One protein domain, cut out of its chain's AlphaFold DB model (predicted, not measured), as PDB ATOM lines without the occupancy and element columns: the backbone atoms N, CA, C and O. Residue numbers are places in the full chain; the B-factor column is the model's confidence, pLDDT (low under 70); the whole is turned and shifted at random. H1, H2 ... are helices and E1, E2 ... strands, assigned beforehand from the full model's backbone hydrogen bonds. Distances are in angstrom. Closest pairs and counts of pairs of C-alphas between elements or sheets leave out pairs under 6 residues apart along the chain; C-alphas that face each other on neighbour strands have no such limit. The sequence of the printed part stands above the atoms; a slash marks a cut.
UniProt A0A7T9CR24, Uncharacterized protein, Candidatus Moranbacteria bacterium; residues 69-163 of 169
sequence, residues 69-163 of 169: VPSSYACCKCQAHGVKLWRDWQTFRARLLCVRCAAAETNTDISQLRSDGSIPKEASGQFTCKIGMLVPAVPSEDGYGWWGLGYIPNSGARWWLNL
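AT A GLANCE: This is residues 69 to 163 of the 169 residues of an uncharacterized protein of Candidatus Moranbacteria bacterium (UniProt A0A7T9CR24). With little regular structure, this is a small three-stranded sheet among long loops, with H1 over one face and H2 away from it. The 95 printed residues run E1, E2, H1, E3, H2, a mixed class with 26 residues in named elements. The sheet E2 E1 E3 is antiparallel; the whole is compact, radius of gyration of the C-alphas 12.5 A, spanning 37 by 28 by 23 A.

IN THESE COORDINATES: E1, residues 85 to 88, 10.6 A, begins at C-alpha 85 (-20.746, 28.237, 34.185). E2 is 96 to 98, E3 134 to 136. H1, 99 to 106, is 10.5 A; H2, 154 to 161, is 10.4 A, ending at C-alpha 161 (-11.265, 31.542, 37.614).

HOW THE PARTS SIT: Within hydrogen-bond range are N 86 and O 97 in hairpin E1 and E2, and N 87 and O 135 in antiparallel E1 and E3, each 2.8 A. H1 is on the sheet, height 9.0 A; closest to E1 are C-alphas Val 99 and Leu 85, 6.7 A. E2, H1, E3 form a right-handed split strand-helix-strand unit, E1 between its strands. Every O i to N i+4 pair is within range in H1 and H2.

THE WHOLE: Links H1 to E3 and E3 to H2 are long; the printed part has no cut, and no printed residue is under 70 in pLDDT.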
ATOM      1  N   VAL A  69     -20.580  40.313  37.596       91.00
ATOM      2  CA  VAL A  69     -21.183  39.180  36.893       91.00
ATOM      3  C   VAL A  69     -22.450  39.669  36.191       91.00
ATOM      4  O   VAL A  69     -23.330  40.193  36.877       91.00
ATOM      5  N   PRO A  70     -22.568  39.530  34.856       91.25
ATOM      6  CA  PRO A  70     -23.782  39.918  34.145       91.25
ATOM      7  C   PRO A  70     -25.009  39.185  34.696       91.25
ATOM      8  O   PRO A  70     -24.934  37.994  34.990       91.25
ATOM      9  N   SER A  71     -26.156  39.858  34.786       89.88
ATOM     10  CA  SER A  71     -27.406  39.245  35.271       89.88
ATOM     11  C   SER A  71     -27.887  38.080  34.397       89.88
ATOM     12  O   SER A  71     -28.530  37.161  34.892       89.88
ATOM     13  N   SER A  72     -27.528  38.082  33.110       91.19
ATOM     14  CA  SER A  72     -27.783  36.986  32.168       91.19
ATOM     15  C   SER A  72     -26.859  35.774  32.357       91.19
ATOM     16  O   SER A  72     -27.091  34.726  31.756       91.19
ATOM     17  N   TYR A  73     -25.815  35.884  33.185       94.31
ATOM     18  CA  TYR A  73     -24.877  34.803  33.482       94.31
ATOM     19  C   TYR A  73     -25.432  33.884  34.577       94.31
ATOM     20  O   TYR A  73     -24.985  33.892  35.728       94.31
ATOM     21  N   ALA A  74     -26.437  33.091  34.207       95.62
ATOM     22  CA  ALA A  74     -27.116  32.164  35.102       95.62
ATOM     23  C   ALA A  74     -27.301  30.784  34.462       95.62
ATOM     24  O   ALA A  74     -27.451  30.647  33.247       95.62
ATOM     25  N   CYS A  75     -27.302  29.740  35.289       96.75
ATOM     26  CA  CYS A  75     -27.562  28.384  34.829       96.75
ATOM     27  C   CYS A  75     -29.008  28.243  34.333       96.75
ATOM     28  O   CYS A  75     -29.947  28.478  35.087       96.75
ATOM     29  N   CYS A  76     -29.206  27.748  33.112       96.12
ATOM     30  CA  CYS A  76     -30.538  27.604  32.526       96.12
ATOM     31  C   CYS A  76     -31.419  26.545  33.216       96.12
ATOM     32  O   CYS A  76     -32.638  26.620  33.105       96.12
ATOM     33  N   LYS A  77     -30.834  25.583  33.947       96.25
ATOM     34  CA  LYS A  77     -31.582  24.531  34.662       96.25
ATOM     35  C   LYS A  77     -31.962  24.919  36.090       96.25
ATOM     36  O   LYS A  77     -33.110  24.756  36.476       96.25
ATOM     37  N   CYS A  78     -31.003  25.398  36.882       95.50
ATOM     38  CA  CYS A  78     -31.205  25.661  38.314       95.50
ATOM     39  C   CYS A  78     -31.120  27.140  38.704       95.50
ATOM     40  O   CYS A  78     -31.185  27.451  39.889       95.50
ATOM     41  N   GLN A  79     -30.934  28.042  37.734       95.69
ATOM     42  CA  GLN A  79     -30.849  29.494  37.937       95.69
ATOM     43  C   GLN A  79     -29.705  29.950  38.864       95.69
ATOM     44  O   GLN A  79     -29.685  31.088  39.329       95.69
ATOM     45  N   ALA A  80     -28.711  29.089  39.120       95.62
ATOM     46  CA  ALA A  80     -27.506  29.483  39.844       95.62
ATOM     47  C   ALA A  80     -26.775  30.605  39.089       95.62
ATOM     48  O   ALA A  80     -26.458  30.447  37.910       95.62
ATOM     49  N   HIS A  81     -26.501  31.710  39.779       95.19
ATOM     50  CA  HIS A  81     -25.836  32.904  39.261       95.19
ATOM     51  C   HIS A  81     -24.567  33.188  40.070       95.19
ATOM     52  O   HIS A  81     -24.451  32.747  41.209       95.19
ATOM     53  N   GLY A  82     -23.614  33.935  39.507       93.81
ATOM     54  CA  GLY A  82     -22.393  34.294  40.244       93.81
ATOM     55  C   GLY A  82     -21.451  33.116  40.520       93.81
ATOM     56  O   GLY A  82     -20.598  33.210  41.396       93.81
ATOM     57  N   VAL A  83     -21.595  32.017  39.778       96.38
ATOM     58  CA  VAL A  83     -20.747  30.815  39.843       96.38
ATOM     59  C   VAL A  83     -20.119  30.549  38.492       96.38
ATOM     60  O   VAL A  83     -20.610  31.040  37.484       96.38
ATOM     61  N   LYS A  84     -19.079  29.720  38.440       96.81
ATOM     62  CA  LYS A  84     -18.557  29.212  37.170       96.81
ATOM     63  C   LYS A  84     -19.667  28.504  36.387       96.81
ATOM     64  O   LYS A  84     -20.349  27.625  36.921       96.81
ATOM     65  N   LEU A  85     -19.834  28.887  35.123       96.81
ATOM     66  CA  LEU A  85     -20.746  28.237  34.185       96.81
ATOM     67  C   LEU A  85     -19.981  27.655  32.996       96.81
ATOM     68  O   LEU A  85     -18.920  28.147  32.594       96.81
ATOM     69  N   TRP A  86     -20.567  26.609  32.430       96.31
ATOM     70  CA  TRP A  86     -20.118  25.878  31.256       96.31
ATOM     71  C   TRP A  86     -21.167  25.964  30.154       96.31
ATOM     72  O   TRP A  86     -22.353  26.136  30.430       96.31
ATOM     73  N   ARG A  87     -20.733  25.827  28.905       95.25
ATOM     74  CA  ARG A  87     -21.583  25.846  27.715       95.25
ATOM     75  C   ARG A  87     -21.199  24.761  26.732       95.25
ATOM     76  O   ARG A  87     -20.051  24.321  26.710       95.25
ATOM     77  N   ASP A  88     -22.129  24.421  25.855       92.81
ATOM     78  CA  ASP A  88     -21.857  23.569  24.703       92.81
ATOM     79  C   ASP A  88     -20.747  24.178  23.822       92.81
ATOM     80  O   ASP A  88     -20.726  25.387  23.529       92.81
ATOM     81  N   TRP A  89     -19.796  23.341  23.406       87.62
ATOM     82  CA  TRP A  89     -18.769  23.729  22.444       87.62
ATOM     83  C   TRP A  89     -19.409  23.991  21.069       87.62
ATOM     84  O   TRP A  89     -20.276  23.243  20.637       87.62
ATOM     85  N   GLN A  90     -18.994  25.074  20.399       82.31
ATOM     86  CA  GLN A  90     -19.455  25.455  19.049       82.31
ATOM     87  C   GLN A  90     -20.983  25.584  18.855       82.31
ATOM     88  O   GLN A  90     -21.527  25.156  17.843       82.31
ATOM     89  N   THR A  91     -21.689  26.234  19.785       81.06
ATOM     90  CA  THR A  91     -23.125  26.529  19.634       81.06
ATOM     91  C   THR A  91     -23.405  28.018  19.442       81.06
ATOM     92  O   THR A  91     -22.748  28.867  20.043       81.06
ATOM     93  N   PHE A  92     -24.405  28.334  18.608       73.12
ATOM     94  CA  PHE A  92     -24.873  29.709  18.382       73.12
ATOM     95  C   PHE A  92     -25.708  30.231  19.563       73.12
ATOM     96  O   PHE A  92     -25.561  31.373  19.986       73.12
ATOM     97  N   ARG A  93     -26.554  29.370  20.146       81.94
ATOM     98  CA  ARG A  93     -27.277  29.636  21.399       81.94
ATOM     99  C   ARG A  93     -26.673  28.802  22.517       81.94
ATOM    100  O   ARG A  93     -27.050  27.651  22.717       81.94
ATOM    101  N   ALA A  94     -25.721  29.392  23.228       88.19
ATOM    102  CA  ALA A  94     -25.066  28.730  24.343       88.19
ATOM    103  C   ALA A  94     -26.044  28.539  25.510       88.19
ATOM    104  O   ALA A  94     -26.526  29.509  26.099       88.19
ATOM    105  N   ARG A  95     -26.307  27.283  25.877       93.69
ATOM    106  CA  ARG A  95     -26.926  26.954  27.163       93.69
ATOM    107  C   ARG A  95     -25.861  27.061  28.242       93.69
ATOM    108  O   ARG A  95     -24.776  26.510  28.079       93.69
ATOM    109  N   LEU A  96     -26.171  27.747  29.335       95.62
ATOM    110  CA  LEU A  96     -25.260  27.860  30.468       95.62
ATOM    111  C   LEU A  96     -25.642  26.854  31.550       95.62
ATOM    112  O   LEU A  96     -26.771  26.837  32.037       95.62
ATOM    113  N   LEU A  97     -24.691  26.034  31.965       97.12
ATOM    114  CA  LEU A  97     -24.865  25.021  32.995       97.12
ATOM    115  C   LEU A  97     -23.873  25.277  34.126       97.12
ATOM    116  O   LEU A  97     -22.689  25.489  33.883       97.12
ATOM    117  N   CYS A  98     -24.340  25.254  35.375       97.19
ATOM    118  CA  CYS A  98     -23.429  25.205  36.517       97.19
ATOM    119  C   CYS A  98     -22.777  23.824  36.606       97.19
ATOM    120  O   CYS A  98     -23.270  22.864  36.010       97.19
ATOM    121  N   VAL A  99     -21.716  23.697  37.405       96.50
ATOM    122  CA  VAL A  99     -20.947  22.446  37.509       96.50
ATOM    123  C   VAL A  99     -21.811  21.219  37.827       96.50
ATOM    124  O   VAL A  99     -21.611  20.167  37.237       96.50
ATOM    125  N   ARG A 100     -22.828  21.356  38.691       95.94
ATOM    126  CA  ARG A 100     -23.730  20.248  39.059       95.94
ATOM    127  C   ARG A 100     -24.620  19.822  37.897       95.94
ATOM    128  O   ARG A 100     -24.777  18.636  37.640       95.94
ATOM    129  N   CYS A 101     -25.205  20.793  37.199       96.75
ATOM    130  CA  CYS A 101     -26.076  20.526  36.059       96.75
ATOM    131  C   CYS A 101     -25.293  20.003  34.852       96.75
ATOM    132  O   CYS A 101     -25.806  19.150  34.136       96.75
ATOM    133  N   ALA A 102     -24.068  20.498  34.654       96.12
ATOM    134  CA  ALA A 102     -23.140  20.011  33.643       96.12
ATOM    135  C   ALA A 102     -22.763  18.549  33.916       96.12
ATOM    136  O   ALA A 102     -22.988  17.699  33.064       96.12
ATOM    137  N   ALA A 103     -22.297  18.250  35.133       94.50
ATOM    138  CA  ALA A 103     -21.920  16.904  35.558       94.50
ATOM    139  C   ALA A 103     -23.066  15.891  35.440       94.50
ATOM    140  O   ALA A 103     -22.857  14.782  34.958       94.50
ATOM    141  N   ALA A 104     -24.281  16.286  35.830       95.00
ATOM    142  CA  ALA A 104     -25.465  15.440  35.708       95.00
ATOM    143  C   ALA A 104     -25.851  15.159  34.244       95.00
ATOM    144  O   ALA A 104     -26.354  14.083  33.946       95.00
ATOM    145  N   GLU A 105     -25.630  16.109  33.328       94.50
ATOM    146  CA  GLU A 105     -25.949  15.938  31.902       94.50
ATOM    147  C   GLU A 105     -24.909  15.083  31.172       94.50
ATOM    148  O   GLU A 105     -25.264  14.310  30.289       94.50
ATOM    149  N   THR A 106     -23.637  15.189  31.552       92.25
ATOM    150  CA  THR A 106     -22.535  14.450  30.919       92.25
ATOM    151  C   THR A 106     -22.138  13.181  31.669       92.25
ATOM    152  O   THR A 106     -21.167  12.538  31.277       92.25
ATOM    153  N   ASN A 107     -22.850  12.837  32.747       92.25
ATOM    154  CA  ASN A 107     -22.525  11.736  33.658       92.25
ATOM    155  C   ASN A 107     -21.052  11.761  34.124       92.25
ATOM    156  O   ASN A 107     -20.358  10.749  34.106       92.25
ATOM    157  N   THR A 108     -20.549  12.949  34.468       91.38
ATOM    158  CA  THR A 108     -19.143  13.166  34.837       91.38
ATOM    159  C   THR A 108     -18.987  13.250  36.349       91.38
ATOM    160  O   THR A 108     -19.707  14.006  37.002       91.38
ATOM    161  N   ASP A 109     -18.012  12.529  36.902       90.75
ATOM    162  CA  ASP A 109     -17.682  12.638  38.320       90.75
ATOM    163  C   ASP A 109     -17.001  13.984  38.633       90.75
ATOM    164  O   ASP A 109     -16.037  14.398  37.990       90.75
ATOM    165  N   ILE A 110     -17.520  14.671  39.651       91.56
ATOM    166  CA  ILE A 110     -17.014  15.957  40.149       91.56
ATOM    167  C   ILE A 110     -16.470  15.862  41.579       91.56
ATOM    168  O   ILE A 110     -16.218  16.893  42.203       91.56
ATOM    169  N   SER A 111     -16.267  14.651  42.106       90.62
ATOM    170  CA  SER A 111     -15.695  14.406  43.437       90.62
ATOM    171  C   SER A 111     -14.338  15.092  43.640       90.62
ATOM    172  O   SER A 111     -14.046  15.603  44.718       90.62
ATOM    173  N   GLN A 112     -13.536  15.176  42.575       91.56
ATOM    174  CA  GLN A 112     -12.200  15.780  42.564       91.56
ATOM    175  C   GLN A 112     -12.173  17.189  41.944       91.56
ATOM    176  O   GLN A 112     -11.131  17.645  41.466       91.56
ATOM    177  N   LEU A 113     -13.314  17.887  41.924       94.06
ATOM    178  CA  LEU A 113     -13.405  19.251  41.410       94.06
ATOM    179  C   LEU A 113     -12.532  20.214  42.227       94.06
ATOM    180  O   LEU A 113     -12.752  20.433  43.420       94.06
ATOM    181  N   ARG A 114     -11.585  20.865  41.554       94.50
ATOM    182  CA  ARG A 114     -10.720  21.894  42.141       94.50
ATOM    183  C   ARG A 114     -11.389  23.264  42.155       94.50
ATOM    184  O   ARG A 114     -12.317  23.536  41.395       94.50
ATOM    185  N   SER A 115     -10.893  24.165  43.003       92.81
ATOM    186  CA  SER A 115     -11.417  25.535  43.151       92.81
ATOM    187  C   SER A 115     -11.355  26.367  41.866       92.81
ATOM    188  O   SER A 115     -12.179  27.258  41.668       92.81
ATOM    189  N   ASP A 116     -10.428  26.054  40.965       92.44
ATOM    190  CA  ASP A 116     -10.295  26.668  39.643       92.44
ATOM    191  C   ASP A 116     -11.322  26.150  38.619       92.44
ATOM    192  O   ASP A 116     -11.361  26.640  37.496       92.44
ATOM    193  N   GLY A 117     -12.190  25.209  39.002       92.31
ATOM    194  CA  GLY A 117     -13.184  24.602  38.118       92.31
ATOM    195  C   GLY A 117     -12.630  23.459  37.266       92.31
ATOM    196  O   GLY A 117     -13.307  23.024  36.335       92.31
ATOM    197  N   SER A 118     -11.415  22.979  37.549       93.88
ATOM    198  CA  SER A 118     -10.825  21.844  36.843       93.88
ATOM    199  C   SER A 118     -11.159  20.498  37.495       93.88
ATOM    200  O   SER A 118     -11.253  20.378  38.717       93.88
ATOM    201  N   ILE A 119     -11.328  19.477  36.657       93.00
ATOM    202  CA  ILE A 119     -11.555  18.074  37.025       93.00
ATOM    203  C   ILE A 119     -10.471  17.189  36.388       93.00
ATOM    204  O   ILE A 119      -9.897  17.579  35.362       93.00
ATOM    205  N   PRO A 120     -10.151  16.018  36.964       91.00
ATOM    206  CA  PRO A 120      -9.212  15.088  36.351       91.00
ATOM    207  C   PRO A 120      -9.767  14.535  35.032       91.00
ATOM    208  O   PRO A 120     -10.932  14.165  34.920       91.00
ATOM    209  N   LYS A 121      -8.912  14.457  34.016       86.94
ATOM    210  CA  LYS A 121      -9.192  13.807  32.738       86.94
ATOM    211  C   LYS A 121      -8.897  12.321  32.885       86.94
ATOM    212  O   LYS A 121      -7.724  11.943  32.950       86.94
ATOM    213  N   GLU A 122      -9.955  11.511  32.879       73.75
ATOM    214  CA  GLU A 122      -9.945  10.065  33.162       73.75
ATOM    215  C   GLU A 122      -8.774   9.311  32.516       73.75
ATOM    216  O   GLU A 122      -8.080   8.554  33.182       73.75
ATOM    217  N   ALA A 123      -8.480   9.584  31.241       75.44
ATOM    218  CA  ALA A 123      -7.464   8.848  30.489       75.44
ATOM    219  C   ALA A 123      -6.000   9.273  30.738       75.44
ATOM    220  O   ALA A 123      -5.090   8.596  30.275       75.44
ATOM    221  N   SER A 124      -5.740  10.419  31.376       79.81
ATOM    222  CA  SER A 124      -4.386  11.017  31.389       79.81
ATOM    223  C   SER A 124      -3.913  11.541  32.741       79.81
ATOM    224  O   SER A 124      -2.771  11.980  32.848       79.81
ATOM    225  N   GLY A 125      -4.789  11.596  33.749       78.94
ATOM    226  CA  GLY A 125      -4.487  12.216  35.046       78.94
ATOM    227  C   GLY A 125      -4.263  13.737  34.995       78.94
ATOM    228  O   GLY A 125      -4.075  14.369  36.032       78.94
ATOM    229  N   GLN A 126      -4.301  14.355  33.809       88.69
ATOM    230  CA  GLN A 126      -4.228  15.805  33.646       88.69
ATOM    231  C   GLN A 126      -5.534  16.467  34.079       88.69
ATOM    232  O   GLN A 126      -6.604  15.895  33.916       88.69
ATOM    233  N   PHE A 127      -5.465  17.700  34.570       91.25
ATOM    234  CA  PHE A 127      -6.656  18.462  34.943       91.25
ATOM    235  C   PHE A 127      -7.171  19.279  33.758       91.25
ATOM    236  O   PHE A 127      -6.397  19.856  32.995       91.25
ATOM    237  N   THR A 128      -8.489  19.334  33.601       92.31
ATOM    238  CA  THR A 128      -9.165  20.077  32.538       92.31
ATOM    239  C   THR A 128     -10.352  20.844  33.096       92.31
ATOM    240  O   THR A 128     -11.055  20.361  33.974       92.31
ATOM    241  N   CYS A 129     -10.612  22.034  32.559       92.94
ATOM    242  CA  CYS A 129     -11.836  22.783  32.856       92.94
ATOM    243  C   CYS A 129     -13.014  22.363  31.958       92.94
ATOM    244  O   CYS A 129     -14.045  23.028  31.963       92.94
ATOM    245  N   LYS A 130     -12.866  21.320  31.131       93.62
ATOM    246  CA  LYS A 130     -13.957  20.773  30.309       93.62
ATOM    247  C   LYS A 130     -14.735  19.722  31.094       93.62
ATOM    248  O   LYS A 130     -14.121  18.909  31.775       93.62
ATOM    249  N   ILE A 131     -16.053  19.712  30.934       92.88
ATOM    250  CA  ILE A 131     -16.951  18.705  31.513       92.88
ATOM    251  C   ILE A 131     -17.659  18.023  30.340       92.88
ATOM    252  O   ILE A 131     -18.521  18.625  29.702       92.88
ATOM    253  N   GLY A 132     -17.224  16.816  29.970       90.38
ATOM    254  CA  GLY A 132     -17.613  16.198  28.698       90.38
ATOM    255  C   GLY A 132     -17.273  17.101  27.501       90.38
ATOM    256  O   GLY A 132     -16.123  17.509  27.322       90.38
ATOM    257  N   MET A 133     -18.289  17.450  26.704       90.50
ATOM    258  CA  MET A 133     -18.178  18.393  25.577       90.50
ATOM    259  C   MET A 133     -18.410  19.859  25.974       90.50
ATOM    260  O   MET A 133     -18.340  20.754  25.128       90.50
ATOM    261  N   LEU A 134     -18.680  20.123  27.253       94.62
ATOM    262  CA  LEU A 134     -18.931  21.464  27.752       94.62
ATOM    263  C   LEU A 134     -17.612  22.178  28.048       94.62
ATOM    264  O   LEU A 134     -16.704  21.645  28.692       94.62
ATOM    265  N   VAL A 135     -17.524  23.425  27.601       94.56
ATOM    266  CA  VAL A 135     -16.381  24.313  27.824       94.56
ATOM    267  C   VAL A 135     -16.769  25.442  28.775       94.56
ATOM    268  O   VAL A 135     -17.936  25.828  28.814       94.56
ATOM    269  N   PRO A 136     -15.815  26.007  29.528       95.75
ATOM    270  CA  PRO A 136     -16.056  27.203  30.327       95.75
ATOM    271  C   PRO A 136     -16.711  28.322  29.514       95.75
ATOM    272  O   PRO A 136     -16.288  28.605  28.390       95.75
ATOM    273  N   ALA A 137     -17.723  28.963  30.091       94.81
ATOM    274  CA  ALA A 137     -18.423  30.082  29.481       94.81
ATOM    275  C   ALA A 137     -17.907  31.400  30.064       94.81
ATOM    276  O   ALA A 137     -18.183  31.711  31.222       94.81
ATOM    277  N   VAL A 138     -17.181  32.185  29.267       94.19
ATOM    278  CA  VAL A 138     -16.753  33.543  29.640       94.19
ATOM    279  C   VAL A 138     -17.490  34.548  28.749       94.19
ATOM    280  O   VAL A 138     -17.312  34.471  27.532       94.19
ATOM    281  N   PRO A 139     -18.341  35.437  29.295       92.38
ATOM    282  CA  PRO A 139     -19.113  36.372  28.479       92.38
ATOM    283  C   PRO A 139     -18.186  37.362  27.785       92.38
ATOM    284  O   PRO A 139     -17.270  37.871  28.421       92.38
ATOM    285  N   SER A 140     -18.420  37.657  26.508       89.56
ATOM    286  CA  SER A 140     -17.717  38.747  25.834       89.56
ATOM    287  C   SER A 140     -18.174  40.107  26.369       89.56
ATOM    288  O   SER A 140     -19.340  40.290  26.713       89.56
ATOM    289  N   GLU A 141     -17.257  41.077  26.453       87.31
ATOM    290  CA  GLU A 141     -17.587  42.413  26.981       87.31
ATOM    291  C   GLU A 141     -18.554  43.205  26.090       87.31
ATOM    292  O   GLU A 141     -19.193  44.139  26.562       87.31
ATOM    293  N   ASP A 142     -18.688  42.822  24.820       83.38
ATOM    294  CA  ASP A 142     -19.673  43.374  23.888       83.38
ATOM    295  C   ASP A 142     -21.079  42.758  24.055       83.38
ATOM    296  O   ASP A 142     -22.030  43.209  23.424       83.38
ATOM    297  N   GLY A 143     -21.225  41.734  24.906       82.38
ATOM    298  CA  GLY A 143     -22.490  41.053  25.181       82.38
ATOM    299  C   GLY A 143     -23.000  40.137  24.062       82.38
ATOM    300  O   GLY A 143     -24.058  39.530  24.230       82.38
ATOM    301  N   TYR A 144     -22.278  39.996  22.945       81.00
ATOM    302  CA  TYR A 144     -22.742  39.227  21.782       81.00
ATOM    303  C   TYR A 144     -22.440  37.730  21.853       81.00
ATOM    304  O   TYR A 144     -22.986  36.957  21.062       81.00
ATOM    305  N   GLY A 145     -21.588  37.279  22.773       87.38
ATOM    306  CA  GLY A 145     -21.196  35.881  22.785       87.38
ATOM    307  C   GLY A 145     -20.397  35.420  23.988       87.38
ATOM    308  O   GLY A 145     -20.406  35.996  25.077       87.38
ATOM    309  N   TRP A 146     -19.732  34.290  23.768       89.81
ATOM    310  CA  TRP A 146     -19.038  33.543  24.800       89.81
ATOM    311  C   TRP A 146     -17.695  33.083  24.293       89.81
ATOM    312  O   TRP A 146     -17.588  32.310  23.336       89.81
ATOM    313  N   TRP A 147     -16.663  33.439  25.017       88.31
ATOM    314  CA  TRP A 147     -15.354  32.901  24.776       88.31
ATOM    315  C   TRP A 147     -15.151  31.551  25.471       88.31
ATOM    316  O   TRP A 147     -15.878  31.192  26.401       88.31
ATOM    317  N   GLY A 148     -14.138  30.811  25.024       84.38
ATOM    318  CA  GLY A 148     -13.565  29.691  25.773       84.38
ATOM    319  C   GLY A 148     -12.239  30.097  26.421       84.38
ATOM    320  O   GLY A 148     -11.526  30.933  25.868       84.38
ATOM    321  N   LEU A 149     -11.875  29.474  27.552       83.00
ATOM    322  CA  LEU A 149     -10.662  29.822  28.320       83.00
ATOM    323  C   LEU A 149      -9.358  29.848  27.500       83.00
ATOM    324  O   LEU A 149      -8.447  30.584  27.854       83.00
ATOM    325  N   GLY A 150      -9.257  29.066  26.422       82.88
ATOM    326  CA  GLY A 150      -8.049  29.011  25.587       82.88
ATOM    327  C   GLY A 150      -7.877  30.177  24.608       82.88
ATOM    328  O   GLY A 150      -6.799  30.323  24.044       82.88
ATOM    329  N   TYR A 151      -8.915  30.989  24.392       82.75
ATOM    330  CA  TYR A 151      -8.929  32.051  23.376       82.75
ATOM    331  C   TYR A 151      -9.343  33.416  23.937       82.75
ATOM    332  O   TYR A 151      -9.524  34.364  23.180       82.75
ATOM    333  N   ILE A 152      -9.518  33.519  25.256       88.56
ATOM    334  CA  ILE A 152      -9.811  34.789  25.920       88.56
ATOM    335  C   ILE A 152      -8.560  35.580  26.259       88.56
ATOM    336  O   ILE A 152      -7.516  35.007  26.574       88.56
ATOM    337  N   PRO A 153      -8.715  36.905  26.375       86.81
ATOM    338  CA  PRO A 153      -7.809  37.729  27.150       86.81
ATOM    339  C   PRO A 153      -7.604  37.191  28.572       86.81
ATOM    340  O   PRO A 153      -8.538  36.729  29.236       86.81
ATOM    341  N   ASN A 154      -6.385  37.347  29.094       85.81
ATOM    342  CA  ASN A 154      -6.023  36.924  30.452       85.81
ATOM    343  C   ASN A 154      -6.932  37.524  31.539       85.81
ATOM    344  O   ASN A 154      -7.153  36.902  32.579       85.81
ATOM    345  N   SER A 155      -7.447  38.735  31.322       87.31
ATOM    346  CA  SER A 155      -8.404  39.389  32.218       87.31
ATOM    347  C   SER A 155      -9.722  38.614  32.311       87.31
ATOM    348  O   SER A 155     -10.197  38.378  33.421       87.31
ATOM    349  N   GLY A 156     -10.256  38.142  31.183       91.12
ATOM    350  CA  GLY A 156     -11.438  37.281  31.139       91.12
ATOM    351  C   GLY A 156     -11.193  35.918  31.784       91.12
ATOM    352  O   GLY A 156     -12.046  35.416  32.516       91.12
ATOM    353  N   ALA A 157      -9.999  35.341  31.596       91.56
ATOM    354  CA  ALA A 157      -9.644  34.070  32.233       91.56
ATOM    355  C   ALA A 157      -9.632  34.193  33.753       91.56
ATOM    356  O   ALA A 157     -10.245  33.388  34.451       91.56
ATOM    357  N   ARG A 158      -8.982  35.240  34.270       91.12
ATOM    358  CA  ARG A 158      -8.962  35.527  35.709       91.12
ATOM    359  C   ARG A 158     -10.354  35.797  36.258       91.12
ATOM    360  O   ARG A 158     -10.656  35.311  37.341       91.12
ATOM    361  N   TRP A 159     -11.185  36.542  35.525       93.25
ATOM    362  CA  TRP A 159     -12.570  36.792  35.919       93.25
ATOM    363  C   TRP A 159     -13.308  35.472  36.167       93.25
ATOM    364  O   TRP A 159     -13.833  35.275  37.257       93.25
ATOM    365  N   TRP A 160     -13.243  34.525  35.226       95.50
ATOM    366  CA  TRP A 160     -13.916  33.232  35.376       95.50
ATOM    367  C   TRP A 160     -13.305  32.379  36.492       95.50
ATOM    368  O   TRP A 160     -14.033  31.817  37.305       95.50
ATOM    369  N   LEU A 161     -11.970  32.316  36.583       93.88
ATOM    370  CA  LEU A 161     -11.265  31.542  37.614       93.88
ATOM    371  C   LEU A 161     -11.596  32.011  39.039       93.88
ATOM    372  O   LEU A 161     -11.651  31.179  39.946       93.88
ATOM    373  N   ASN A 162     -11.874  33.304  39.219       94.12
ATOM    374  CA  ASN A 162     -12.239  33.898  40.505       94.12
ATOM    375  C   ASN A 162     -13.690  33.621  40.934       94.12
ATOM    376  O   ASN A 162     -14.024  33.845  42.098       94.12
ATOM    377  N   LEU A 163     -14.557  33.137  40.039       94.75
ATOM    378  CA  LEU A 163     -15.923  32.768  40.408       94.75
ATOM    379  C   LEU A 163     -15.928  31.503  41.280       94.75
ATOM    380  O   LEU A 163     -15.122  30.601  41.061       94.75
TER     381      LEU A 163